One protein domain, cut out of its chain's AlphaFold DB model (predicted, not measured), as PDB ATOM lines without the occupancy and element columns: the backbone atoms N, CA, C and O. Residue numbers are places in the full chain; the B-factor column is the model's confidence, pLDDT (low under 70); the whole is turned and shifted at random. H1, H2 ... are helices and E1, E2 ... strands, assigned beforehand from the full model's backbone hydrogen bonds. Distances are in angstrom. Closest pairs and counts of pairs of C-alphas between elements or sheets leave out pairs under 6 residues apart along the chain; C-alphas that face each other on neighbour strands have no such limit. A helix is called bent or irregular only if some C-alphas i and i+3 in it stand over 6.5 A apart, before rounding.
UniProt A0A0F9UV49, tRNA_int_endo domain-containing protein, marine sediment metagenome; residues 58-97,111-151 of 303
ATOM      1  N   VAL A  58      86.004   4.390  15.935       84.25
ATOM      2  CA  VAL A  58      87.211   3.854  15.304       84.25
ATOM      3  C   VAL A  58      87.982   2.997  16.309       84.25
ATOM      4  O   VAL A  58      88.705   3.557  17.129       84.25
ATOM      5  N   PRO A  59      87.899   1.663  16.206       85.38
ATOM      6  CA  PRO A  59      88.773   0.728  16.905       85.38
ATOM      7  C   PRO A  59      90.243   1.138  16.862       85.38
ATOM      8  O   PRO A  59      90.825   1.270  15.781       85.38
ATOM      9  N   TYR A  60      90.873   1.297  18.025       83.25
ATOM     10  CA  TYR A  60      92.308   1.565  18.122       83.25
ATOM     11  C   TYR A  60      93.124   0.390  17.570       83.25
ATOM     12  O   TYR A  60      94.165   0.598  16.954       83.25
ATOM     13  N   SER A  61      92.608  -0.839  17.677       80.56
ATOM     14  CA  SER A  61      93.197  -2.038  17.063       80.56
ATOM     15  C   SER A  61      93.293  -1.961  15.529       80.56
ATOM     16  O   SER A  61      94.157  -2.595  14.920       80.56
ATOM     17  N   ASP A  62      92.448  -1.148  14.885       82.75
ATOM     18  CA  ASP A  62      92.475  -0.914  13.442       82.75
ATOM     19  C   ASP A  62      93.467   0.189  13.020       82.75
ATOM     20  O   ASP A  62      93.561   0.517  11.827       82.75
ATOM     21  N   ILE A  63      94.213   0.747  13.974       81.31
ATOM     22  CA  ILE A  63      95.288   1.709  13.757       81.31
ATOM     23  C   ILE A  63      96.616   0.958  13.841       81.31
ATOM     24  O   ILE A  63      97.003   0.430  14.879       81.31
ATOM     25  N   MET A  64      97.337   0.902  12.724       72.62
ATOM     26  CA  MET A  64      98.589   0.156  12.631       72.62
ATOM     27  C   MET A  64      99.785   1.097  12.756       72.62
ATOM     28  O   MET A  64      99.940   2.017  11.951       72.62
ATOM     29  N   PHE A  65     100.678   0.830  13.711       70.88
ATOM     30  CA  PHE A  65     102.012   1.432  13.710       70.88
ATOM     31  C   PHE A  65     102.817   0.868  12.542       70.88
ATOM     32  O   PHE A  65     103.218  -0.295  12.548       70.88
ATOM     33  N   HIS A  66     103.089   1.704  11.547       61.66
ATOM     34  CA  HIS A  66     103.999   1.369  10.468       61.66
ATOM     35  C   HIS A  66     105.361   1.998  10.745       61.66
ATOM     36  O   HIS A  66     105.498   3.224  10.786       61.66
ATOM     37  N   LYS A  67     106.375   1.158  10.967       54.66
ATOM     38  CA  LYS A  67     107.774   1.590  10.985       54.66
ATOM     39  C   LYS A  67     108.274   1.623   9.546       54.66
ATOM     40  O   LYS A  67     108.384   0.570   8.925       54.66
ATOM     41  N   ASP A  68     108.572   2.811   9.035       51.97
ATOM     42  CA  ASP A  68     109.290   2.938   7.768       51.97
ATOM     43  C   ASP A  68     110.774   2.553   7.960       51.97
ATOM     44  O   ASP A  68     111.312   2.624   9.070       51.97
ATOM     45  N   GLN A  69     111.461   2.191   6.873       39.19
ATOM     46  CA  GLN A  69     112.881   1.807   6.840       39.19
ATOM     47  C   GLN A  69     113.821   2.900   7.391       39.19
ATOM     48  O   GLN A  69     114.975   2.623   7.709       39.19
ATOM     49  N   LYS A  70     113.326   4.137   7.537       47.59
ATOM     50  CA  LYS A  70     114.042   5.303   8.082       47.59
ATOM     51  C   LYS A  70     113.723   5.624   9.552       47.59
ATOM     52  O   LYS A  70     114.028   6.724   9.998       47.59
ATOM     53  N   ASN A  71     113.112   4.706  10.309       44.69
ATOM     54  CA  ASN A  71     112.670   4.905  11.705       44.69
ATOM     55  C   ASN A  71     111.561   5.957  11.924       44.69
ATOM     56  O   ASN A  71     111.133   6.167  13.062       44.69
ATOM     57  N   SER A  72     111.026   6.567  10.867       53.41
ATOM     58  CA  SER A  72     109.805   7.371  10.941       53.41
ATOM     59  C   SER A  72     108.621   6.433  11.175       53.41
ATOM     60  O   SER A  72     108.317   5.578  10.342       53.41
ATOM     61  N   SER A  73     107.968   6.552  12.329       61.38
ATOM     62  CA  SER A  73     106.776   5.754  12.630       61.38
ATOM     63  C   SER A  73     105.545   6.552  12.228       61.38
ATOM     64  O   SER A  73     105.314   7.624  12.778       61.38
ATOM     65  N   SER A  74     104.776   6.047  11.266       69.75
ATOM     66  CA  SER A  74     103.492   6.629  10.867       69.75
ATOM     67  C   SER A  74     102.359   5.728  11.342       69.75
ATOM     68  O   SER A  74     102.480   4.501  11.325       69.75
ATOM     69  N   LEU A  75     101.258   6.327  11.795       81.25
ATOM     70  CA  LEU A  75     100.048   5.576  12.097       81.25
ATOM     71  C   LEU A  75      99.204   5.459  10.841       81.25
ATOM     72  O   LEU A  75      98.755   6.465  10.298       81.25
ATOM     73  N   ILE A  76      99.000   4.222  10.398       82.62
ATOM     74  CA  ILE A  76      98.172   3.886   9.250       82.62
ATOM     75  C   ILE A  76      96.773   3.537   9.741       82.62
ATOM     76  O   ILE A  76      96.577   2.589  10.499       82.62
ATOM     77  N   VAL A  77      95.788   4.269   9.241       85.44
ATOM     78  CA  VAL A  77      94.372   4.059   9.517       85.44
ATOM     79  C   VAL A  77      93.703   3.407   8.312       85.44
ATOM     80  O   VAL A  77      93.903   3.805   7.157       85.44
ATOM     81  N   LYS A  78      92.869   2.395   8.577       86.31
ATOM     82  CA  LYS A  78      92.102   1.708   7.533       86.31
ATOM     83  C   LYS A  78      91.191   2.684   6.784       86.31
ATOM     84  O   LYS A  78      90.429   3.443   7.384       86.31
ATOM     85  N   ARG A  79      91.178   2.577   5.451       85.81
ATOM     86  CA  ARG A  79      90.350   3.386   4.529       85.81
ATOM     87  C   ARG A  79      88.894   3.561   4.984       85.81
ATOM     88  O   ARG A  79      88.346   4.652   4.833       85.81
ATOM     89  N   LYS A  80      88.260   2.507   5.523       88.06
ATOM     90  CA  LYS A  80      86.847   2.530   5.953       88.06
ATOM     91  C   LYS A  80      86.532   3.670   6.934       88.06
ATOM     92  O   LYS A  80      85.423   4.193   6.907       88.06
ATOM     93  N   TYR A  81      87.515   4.124   7.715       89.81
ATOM     94  CA  TYR A  81      87.349   5.202   8.694       89.81
ATOM     95  C   TYR A  81      87.593   6.603   8.137       89.81
ATOM     96  O   TYR A  81      87.347   7.587   8.825       89.81
ATOM     97  N   ARG A  82      88.019   6.736   6.876       86.12
ATOM     98  CA  ARG A  82      88.406   8.029   6.296       86.12
ATOM     99  C   ARG A  82      87.305   9.083   6.393       86.12
ATOM    100  O   ARG A  82      87.591  10.230   6.704       86.12
ATOM    101  N   LYS A  83      86.047   8.702   6.149       85.06
ATOM    102  CA  LYS A  83      84.907   9.628   6.252       85.06
ATOM    103  C   LYS A  83      84.715  10.155   7.677       85.06
ATOM    104  O   LYS A  83      84.410  11.329   7.821       85.06
ATOM    105  N   LYS A  84      84.950   9.313   8.688       89.50
ATOM    106  CA  LYS A  84      84.813   9.653  10.111       89.50
ATOM    107  C   LYS A  84      85.916  10.606  10.579       89.50
ATOM    108  O   LYS A  84      85.655  11.584  11.264       89.50
ATOM    109  N   PHE A  85      87.150  10.377  10.130       88.81
ATOM    110  CA  PHE A  85      88.243  11.326  10.368       88.81
ATOM    111  C   PHE A  85      87.982  12.668   9.675       88.81
ATOM    112  O   PHE A  85      88.109  13.713  10.305       88.81
ATOM    113  N   ILE A  86      87.528  12.654   8.416       85.62
ATOM    114  CA  ILE A  86      87.189  13.887   7.692       85.62
ATOM    115  C   ILE A  86      86.038  14.632   8.371       85.62
ATOM    116  O   ILE A  86      86.125  15.847   8.497       85.62
ATOM    117  N   SER A  87      84.982  13.962   8.841       83.56
ATOM    118  CA  SER A  87      83.902  14.639   9.576       83.56
ATOM    119  C   SER A  87      84.389  15.229  10.897       83.56
ATOM    120  O   SER A  87      83.935  16.302  11.282       83.56
ATOM    121  N   ALA A  88      85.381  14.589  11.526       85.00
ATOM    122  CA  ALA A  88      86.111  15.139  12.661       85.00
ATOM    123  C   ALA A  88      87.076  16.284  12.274       85.00
ATOM    124  O   ALA A  88      87.777  16.815  13.128       85.00
ATOM    125  N   GLY A  89      87.166  16.664  10.996       84.12
ATOM    126  CA  GLY A  89      88.083  17.674  10.469       84.12
ATOM    127  C   GLY A  89      89.542  17.228  10.363       84.12
ATOM    128  O   GLY A  89      90.397  18.078  10.135       84.12
ATOM    129  N   ILE A  90      89.833  15.942  10.564       88.12
ATOM    130  CA  ILE A  90      91.173  15.364  10.480       88.12
ATOM    131  C   ILE A  90      91.413  14.881   9.052       88.12
ATOM    132  O   ILE A  90      90.720  13.989   8.548       88.12
ATOM    133  N   ILE A  91      92.419  15.456   8.397       82.81
ATOM    134  CA  ILE A  91      92.735  15.153   7.004       82.81
ATOM    135  C   ILE A  91      94.008  14.316   6.945       82.81
ATOM    136  O   ILE A  91      95.118  14.837   6.940       82.81
ATOM    137  N   GLY A  92      93.836  12.999   6.875       80.62
ATOM    138  CA  GLY A  92      94.955  12.086   6.680       80.62
ATOM    139  C   GLY A  92      95.519  12.101   5.256       80.62
ATOM    140  O   GLY A  92      94.795  12.347   4.280       80.62
ATOM    141  N   GLU A  93      96.800  11.765   5.135       79.56
ATOM    142  CA  GLU A  93      97.493  11.629   3.855       79.56
ATOM    143  C   GLU A  93      97.378  10.189   3.334       79.56
ATOM    144  O   GLU A  93      97.490   9.236   4.097       79.56
ATOM    145  N   PRO A  94      97.125   9.962   2.042       73.06
ATOM    146  CA  PRO A  94      97.056   8.605   1.507       73.06
ATOM    147  C   PRO A  94      98.426   7.903   1.555       73.06
ATOM    148  O   PRO A  94      99.434   8.451   1.113       73.06
ATOM    149  N   VAL A  95      98.460   6.652   2.027       69.12
ATOM    150  CA  VAL A  95      99.679   5.824   2.050       69.12
ATOM    151  C   VAL A  95     100.096   5.469   0.619       69.12
ATOM    152  O   VAL A  95      99.258   5.069  -0.192       69.12
ATOM    153  N   GLY A  96     101.398   5.559   0.327       55.38
ATOM    154  CA  GLY A  96     101.997   5.104  -0.938       55.38
ATOM    155  C   GLY A  96     102.018   6.145  -2.061       55.38
ATOM    156  O   GLY A  96     102.613   5.905  -3.108       55.38
ATOM    157  N   LEU A  97     101.436   7.325  -1.838       51.44
ATOM    158  CA  LEU A  97     101.491   8.447  -2.769       51.44
ATOM    159  C   LEU A  97     102.519   9.456  -2.257       51.44
ATOM    160  O   LEU A  97     102.173  10.456  -1.635       51.44
ATOM    161  N   THR A 111      93.939   3.724  -0.995       67.75
ATOM    162  CA  THR A 111      94.684   2.996   0.036       67.75
ATOM    163  C   THR A 111      94.336   3.463   1.463       67.75
ATOM    164  O   THR A 111      93.548   4.393   1.668       67.75
ATOM    165  N   ASN A 112      94.892   2.790   2.477       80.56
ATOM    166  CA  ASN A 112      94.914   3.291   3.858       80.56
ATOM    167  C   ASN A 112      95.535   4.700   3.919       80.56
ATOM    168  O   ASN A 112      96.203   5.126   2.977       80.56
ATOM    169  N   PHE A 113      95.333   5.429   5.014       83.19
ATOM    170  CA  PHE A 113      95.859   6.789   5.161       83.19
ATOM    171  C   PHE A 113      96.700   6.933   6.424       83.19
ATOM    172  O   PHE A 113      96.427   6.278   7.426       83.19
ATOM    173  N   THR A 114      97.729   7.769   6.369       86.81
ATOM    174  CA  THR A 114      98.510   8.187   7.524       86.81
ATOM    175  C   THR A 114      97.855   9.376   8.205       86.81
ATOM    176  O   THR A 114      97.185  10.200   7.580       86.81
ATOM    177  N   VAL A 115      98.045   9.457   9.514       87.88
ATOM    178  CA  VAL A 115      97.564  10.554  10.352       87.88
ATOM    179  C   VAL A 115      98.749  11.088  11.148       87.88
ATOM    180  O   VAL A 115      99.628  10.311  11.531       87.88
ATOM    181  N   SER A 116      98.808  12.403  11.365       89.88
ATOM    182  CA  SER A 116      99.886  13.005  12.152       89.88
ATOM    183  C   SER A 116      99.754  12.662  13.649       89.88
ATOM    184  O   SER A 116      98.659  12.327  14.114       89.88
ATOM    185  N   PRO A 117     100.837  12.778  14.440       91.44
ATOM    186  CA  PRO A 117     100.756  12.660  15.896       91.44
ATOM    187  C   PRO A 117      99.746  13.606  16.540       91.44
ATOM    188  O   PRO A 117      99.013  13.205  17.443       91.44
ATOM    189  N   TYR A 118      99.663  14.836  16.033       92.62
ATOM    190  CA  TYR A 118      98.742  15.856  16.521       92.62
ATOM    191  C   TYR A 118      97.283  15.473  16.265       92.62
ATOM    192  O   TYR A 118      96.462  15.481  17.179       92.62
ATOM    193  N   ASP A 119      96.976  15.060  15.037       92.62
ATOM    194  CA  ASP A 119      95.637  14.627  14.645       92.62
ATOM    195  C   ASP A 119      95.170  13.392  15.430       92.62
ATOM    196  O   ASP A 119      94.010  13.313  15.828       92.62
ATOM    197  N   MET A 120      96.059  12.419  15.662       92.25
ATOM    198  CA  MET A 120      95.688  11.197  16.380       92.25
ATOM    199  C   MET A 120      95.449  11.454  17.867       92.25
ATOM    200  O   MET A 120      94.490  10.935  18.439       92.25
ATOM    201  N   MET A 121      96.300  12.271  18.490       92.56
ATOM    202  CA  MET A 121      96.094  12.705  19.868       92.56
ATOM    203  C   MET A 121      94.754  13.439  20.001       92.56
ATOM    204  O   MET A 121      93.960  13.119  20.886       92.56
ATOM    205  N   TYR A 122      94.440  14.318  19.045       92.75
ATOM    206  CA  TYR A 122      93.158  15.017  19.004       92.75
ATOM    207  C   TYR A 122      91.973  14.066  18.823       92.75
ATOM    208  O   TYR A 122      90.990  14.172  19.552       92.75
ATOM    209  N   ALA A 123      92.076  13.087  17.914       91.88
ATOM    210  CA  ALA A 123      91.066  12.046  17.714       91.88
ATOM    211  C   ALA A 123      90.764  11.271  19.008       91.88
ATOM    212  O   ALA A 123      89.605  10.988  19.317       91.88
ATOM    213  N   ASN A 124      91.799  10.944  19.784       92.25
ATOM    214  CA  ASN A 124      91.648  10.273  21.069       92.25
ATOM    215  C   ASN A 124      90.939  11.163  22.108       92.25
ATOM    216  O   ASN A 124      90.031  10.700  22.805       92.25
ATOM    217  N   GLU A 125      91.301  12.446  22.195       89.31
ATOM    218  CA  GLU A 125      90.698  13.393  23.144       89.31
ATOM    219  C   GLU A 125      89.215  13.648  22.859       89.31
ATOM    220  O   GLU A 125      88.386  13.536  23.763       89.31
ATOM    221  N   ILE A 126      88.851  13.876  21.595       89.44
ATOM    222  CA  ILE A 126      87.444  14.052  21.186       89.44
ATOM    223  C   ILE A 126      86.648  12.736  21.222       89.44
ATOM    224  O   ILE A 126      85.423  12.741  21.123       89.44
ATOM    225  N   GLY A 127      87.332  11.603  21.410       88.81
ATOM    226  CA  GLY A 127      86.724  10.285  21.587       88.81
ATOM    227  C   GLY A 127      86.345   9.589  20.305       88.81
ATOM    228  O   GLY A 127      85.554   8.660  20.353       88.81
ATOM    229  N   LEU A 128      86.916  10.000  19.176       90.06
ATOM    230  CA  LEU A 128      86.748   9.300  17.909       90.06
ATOM    231  C   LEU A 128      87.288   7.861  17.987       90.06
ATOM    232  O   LEU A 128      86.761   6.971  17.319       90.06
ATOM    233  N   LEU A 129      88.327   7.645  18.798       89.06
ATOM    234  CA  LEU A 129      88.951   6.340  18.989       89.06
ATOM    235  C   LEU A 129      88.213   5.513  20.049       89.06
ATOM    236  O   LEU A 129      87.931   6.006  21.142       89.06
ATOM    237  N   ASP A 130      87.955   4.252  19.722       87.19
ATOM    238  CA  ASP A 130      87.512   3.211  20.644       87.19
ATOM    239  C   ASP A 130      88.741   2.442  21.137       87.19
ATOM    240  O   ASP A 130      89.455   1.849  20.324       87.19
ATOM    241  N   PRO A 131      89.048   2.463  22.440       80.38
ATOM    242  CA  PRO A 131      90.275   1.873  22.924       80.38
ATOM    243  C   PRO A 131      90.211   0.333  23.035       80.38
ATOM    244  O   PRO A 131      91.272  -0.243  23.251       80.38
ATOM    245  N   GLU A 132      89.047  -0.313  22.827       79.31
ATOM    246  CA  GLU A 132      88.752  -1.770  22.771       79.31
ATOM    247  C   GLU A 132      89.456  -2.673  23.803       79.31
ATOM    248  O   GLU A 132      88.822  -3.279  24.663       79.31
ATOM    249  N   THR A 133      90.774  -2.814  23.689       73.50
ATOM    250  CA  THR A 133      91.643  -3.684  24.491       73.50
ATOM    251  C   THR A 133      92.450  -2.932  25.546       73.50
ATOM    252  O   THR A 133      93.086  -3.545  26.404       73.50
ATOM    253  N   MET A 134      92.454  -1.601  25.492       80.00
ATOM    254  CA  MET A 134      93.223  -0.732  26.372       80.00
ATOM    255  C   MET A 134      92.302   0.293  27.031       80.00
ATOM    256  O   MET A 134      91.237   0.634  26.532       80.00
ATOM    257  N   SER A 135      92.709   0.827  28.179       85.50
ATOM    258  CA  SER A 135      92.072   2.030  28.713       85.50
ATOM    259  C   SER A 135      92.463   3.238  27.864       85.50
ATOM    260  O   SER A 135      93.589   3.338  27.366       85.50
ATOM    261  N   ARG A 136      91.575   4.231  27.779       82.19
ATOM    262  CA  ARG A 136      91.856   5.500  27.091       82.19
ATOM    263  C   ARG A 136      93.143   6.168  27.586       82.19
ATOM    264  O   ARG A 136      93.908   6.702  26.796       82.19
ATOM    265  N   ARG A 137      93.434   6.058  28.889       85.25
ATOM    266  CA  ARG A 137      94.678   6.553  29.501       85.25
ATOM    267  C   ARG A 137      95.921   5.845  28.961       85.25
ATOM    268  O   ARG A 137      96.968   6.473  28.825       85.25
ATOM    269  N   GLN A 138      95.839   4.545  28.686       85.69
ATOM    270  CA  GLN A 138      96.947   3.815  28.072       85.69
ATOM    271  C   GLN A 138      97.142   4.246  26.615       85.69
ATOM    272  O   GLN A 138      98.278   4.536  26.250       85.69
ATOM    273  N   VAL A 139      96.060   4.384  25.837       86.19
ATOM    274  CA  VAL A 139      96.114   4.921  24.463       86.19
ATOM    275  C   VAL A 139      96.762   6.308  24.442       86.19
ATOM    276  O   VAL A 139      97.712   6.530  23.695       86.19
ATOM    277  N   THR A 140      96.341   7.216  25.330       87.88
ATOM    278  CA  THR A 140      96.952   8.547  25.477       87.88
ATOM    279  C   THR A 140      98.465   8.453  25.675       87.88
ATOM    280  O   THR A 140      99.219   9.072  24.933       87.88
ATOM    281  N   ARG A 141      98.936   7.622  26.615       87.88
ATOM    282  CA  ARG A 141     100.377   7.462  26.881       87.88
ATOM    283  C   ARG A 141     101.152   6.923  25.680       87.88
ATOM    284  O   ARG A 141     102.320   7.266  25.501       87.88
ATOM    285  N   GLU A 142     100.557   6.044  24.880       88.06
ATOM    286  CA  GLU A 142     101.204   5.554  23.661       88.06
ATOM    287  C   GLU A 142     101.348   6.653  22.612       88.06
ATOM    288  O   GLU A 142     102.433   6.810  22.042       88.06
ATOM    289  N   LEU A 143     100.286   7.436  22.409       89.50
ATOM    290  CA  LEU A 143     100.275   8.564  21.483       89.50
ATOM    291  C   LEU A 143     101.243   9.666  21.919       89.50
ATOM    292  O   LEU A 143     101.979  10.172  21.081       89.50
ATOM    293  N   GLU A 144     101.335   9.970  23.215       88.62
ATOM    294  CA  GLU A 144     102.326  10.905  23.765       88.62
ATOM    295  C   GLU A 144     103.758  10.447  23.477       88.62
ATOM    296  O   GLU A 144     104.580  11.208  22.965       88.62
ATOM    297  N   ARG A 145     104.069   9.177  23.768       88.44
ATOM    298  CA  ARG A 145     105.396   8.610  23.488       88.44
ATOM    299  C   ARG A 145     105.704   8.628  21.998       88.44
ATOM    300  O   ARG A 145     106.858   8.810  21.621       88.44
ATOM    301  N   TRP A 146     104.709   8.371  21.155       87.44
ATOM    302  CA  TRP A 146     104.875   8.439  19.711       87.44
ATOM    303  C   TRP A 146     105.107   9.875  19.237       87.44
ATOM    304  O   TRP A 146     106.084  10.104  18.528       87.44
ATOM    305  N   GLY A 147     104.300  10.829  19.700       89.50
ATOM    306  CA  GLY A 147     104.446  12.255  19.420       89.50
ATOM    307  C   GLY A 147     105.825  12.779  19.795       89.50
ATOM    308  O   GLY A 147     106.518  13.303  18.933       89.50
ATOM    309  N   LEU A 148     106.289  12.515  21.021       88.00
ATOM    310  CA  LEU A 148     107.623  12.915  21.488       88.00
ATOM    311  C   LEU A 148     108.776  12.311  20.678       88.00
ATOM    312  O   LEU A 148     109.829  12.928  20.550       88.00
ATOM    313  N   ARG A 149     108.607  11.094  20.140       88.31
ATOM    314  CA  ARG A 149     109.610  10.489  19.250       88.31
ATOM    315  C   ARG A 149     109.655  11.160  17.880       88.31
ATOM    316  O   ARG A 149     110.685  11.069  17.224       88.31
ATOM    317  N   GLN A 150     108.542  11.727  17.414       85.56
ATOM    318  CA  GLN A 150     108.472  12.415  16.123       85.56
ATOM    319  C   GLN A 150     108.855  13.896  16.242       85.56
ATOM    320  O   GLN A 150     109.497  14.423  15.339       85.56
ATOM    321  N   ASP A 151     108.491  14.549  17.345       86.69
ATOM    322  CA  ASP A 151     108.753  15.963  17.595       86.69
ATOM    323  C   ASP A 151     109.060  16.194  19.092       86.69
ATOM    324  O   ASP A 151     108.179  16.015  19.936       86.69
TER     325      ASP A 151
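What this domain is: This is residues 58 to 97 and 111 to 151 of the 303 residues of the protein "tRNA_int_endo domain-containing protein" of marine sediment metagenome (UniProt A0A0F9UV49). A small antiparallel sheet of three strands, E1 E2 E3, has H2 packed over E2 and E3; H3 folds back beside H2 as the second arm of a helical hairpin and only grazes the sheet with its residues 143 to 150, and H1 only grazes it with its residues 79 to 85. The printed part has 81 residues with three named helices and three named strands, in the order E1 E2 H1 E3 H2 H3. The class is mixed; the whole is compact, with radius of gyration of the C-alphas 11.8 A and spans 31 by 27 by 20 A.

Where its parts are: E1, residues 63 to 67, 12.8 A long, begins at C-alpha (95.288, 1.709, 13.757). E2 is 73 to 77, 12.9 A; H1, 79 to 87, 13.9 A, is irregular, C-alphas 80 and 83 being 7.4 A apart. E3 is 113 to 115, 6.6 A; H2 117 to 126, 14.4 A; H3, 136 to 150, 21.1 A, ends at C-alpha (108.472, 12.415, 16.123).

How they stand to each other: Within hydrogen-bond range are N 64 and O 76 in the hairpin E1 and E2, 2.9 A, and N 77 and O 113 between E2 and E3, 2.8 A. H2's height over the sheet is 11.0 A. H2 and H3 touch, closest C-alphas Pro 117 and Gly 147, 5.1 A, at a shallow tilt of 17 degrees, opposite ways. Every O i to N i+4 pair is within range in H2 and H3, 3 of 5 in H1.

The domain as a whole: Residues 98 to 110 are not printed; C-alphas 97 and 111 are 9.2 A apart. No link printed whole is long. Residues 66 to 74, 95 to 97 and 111 have pLDDT under 70.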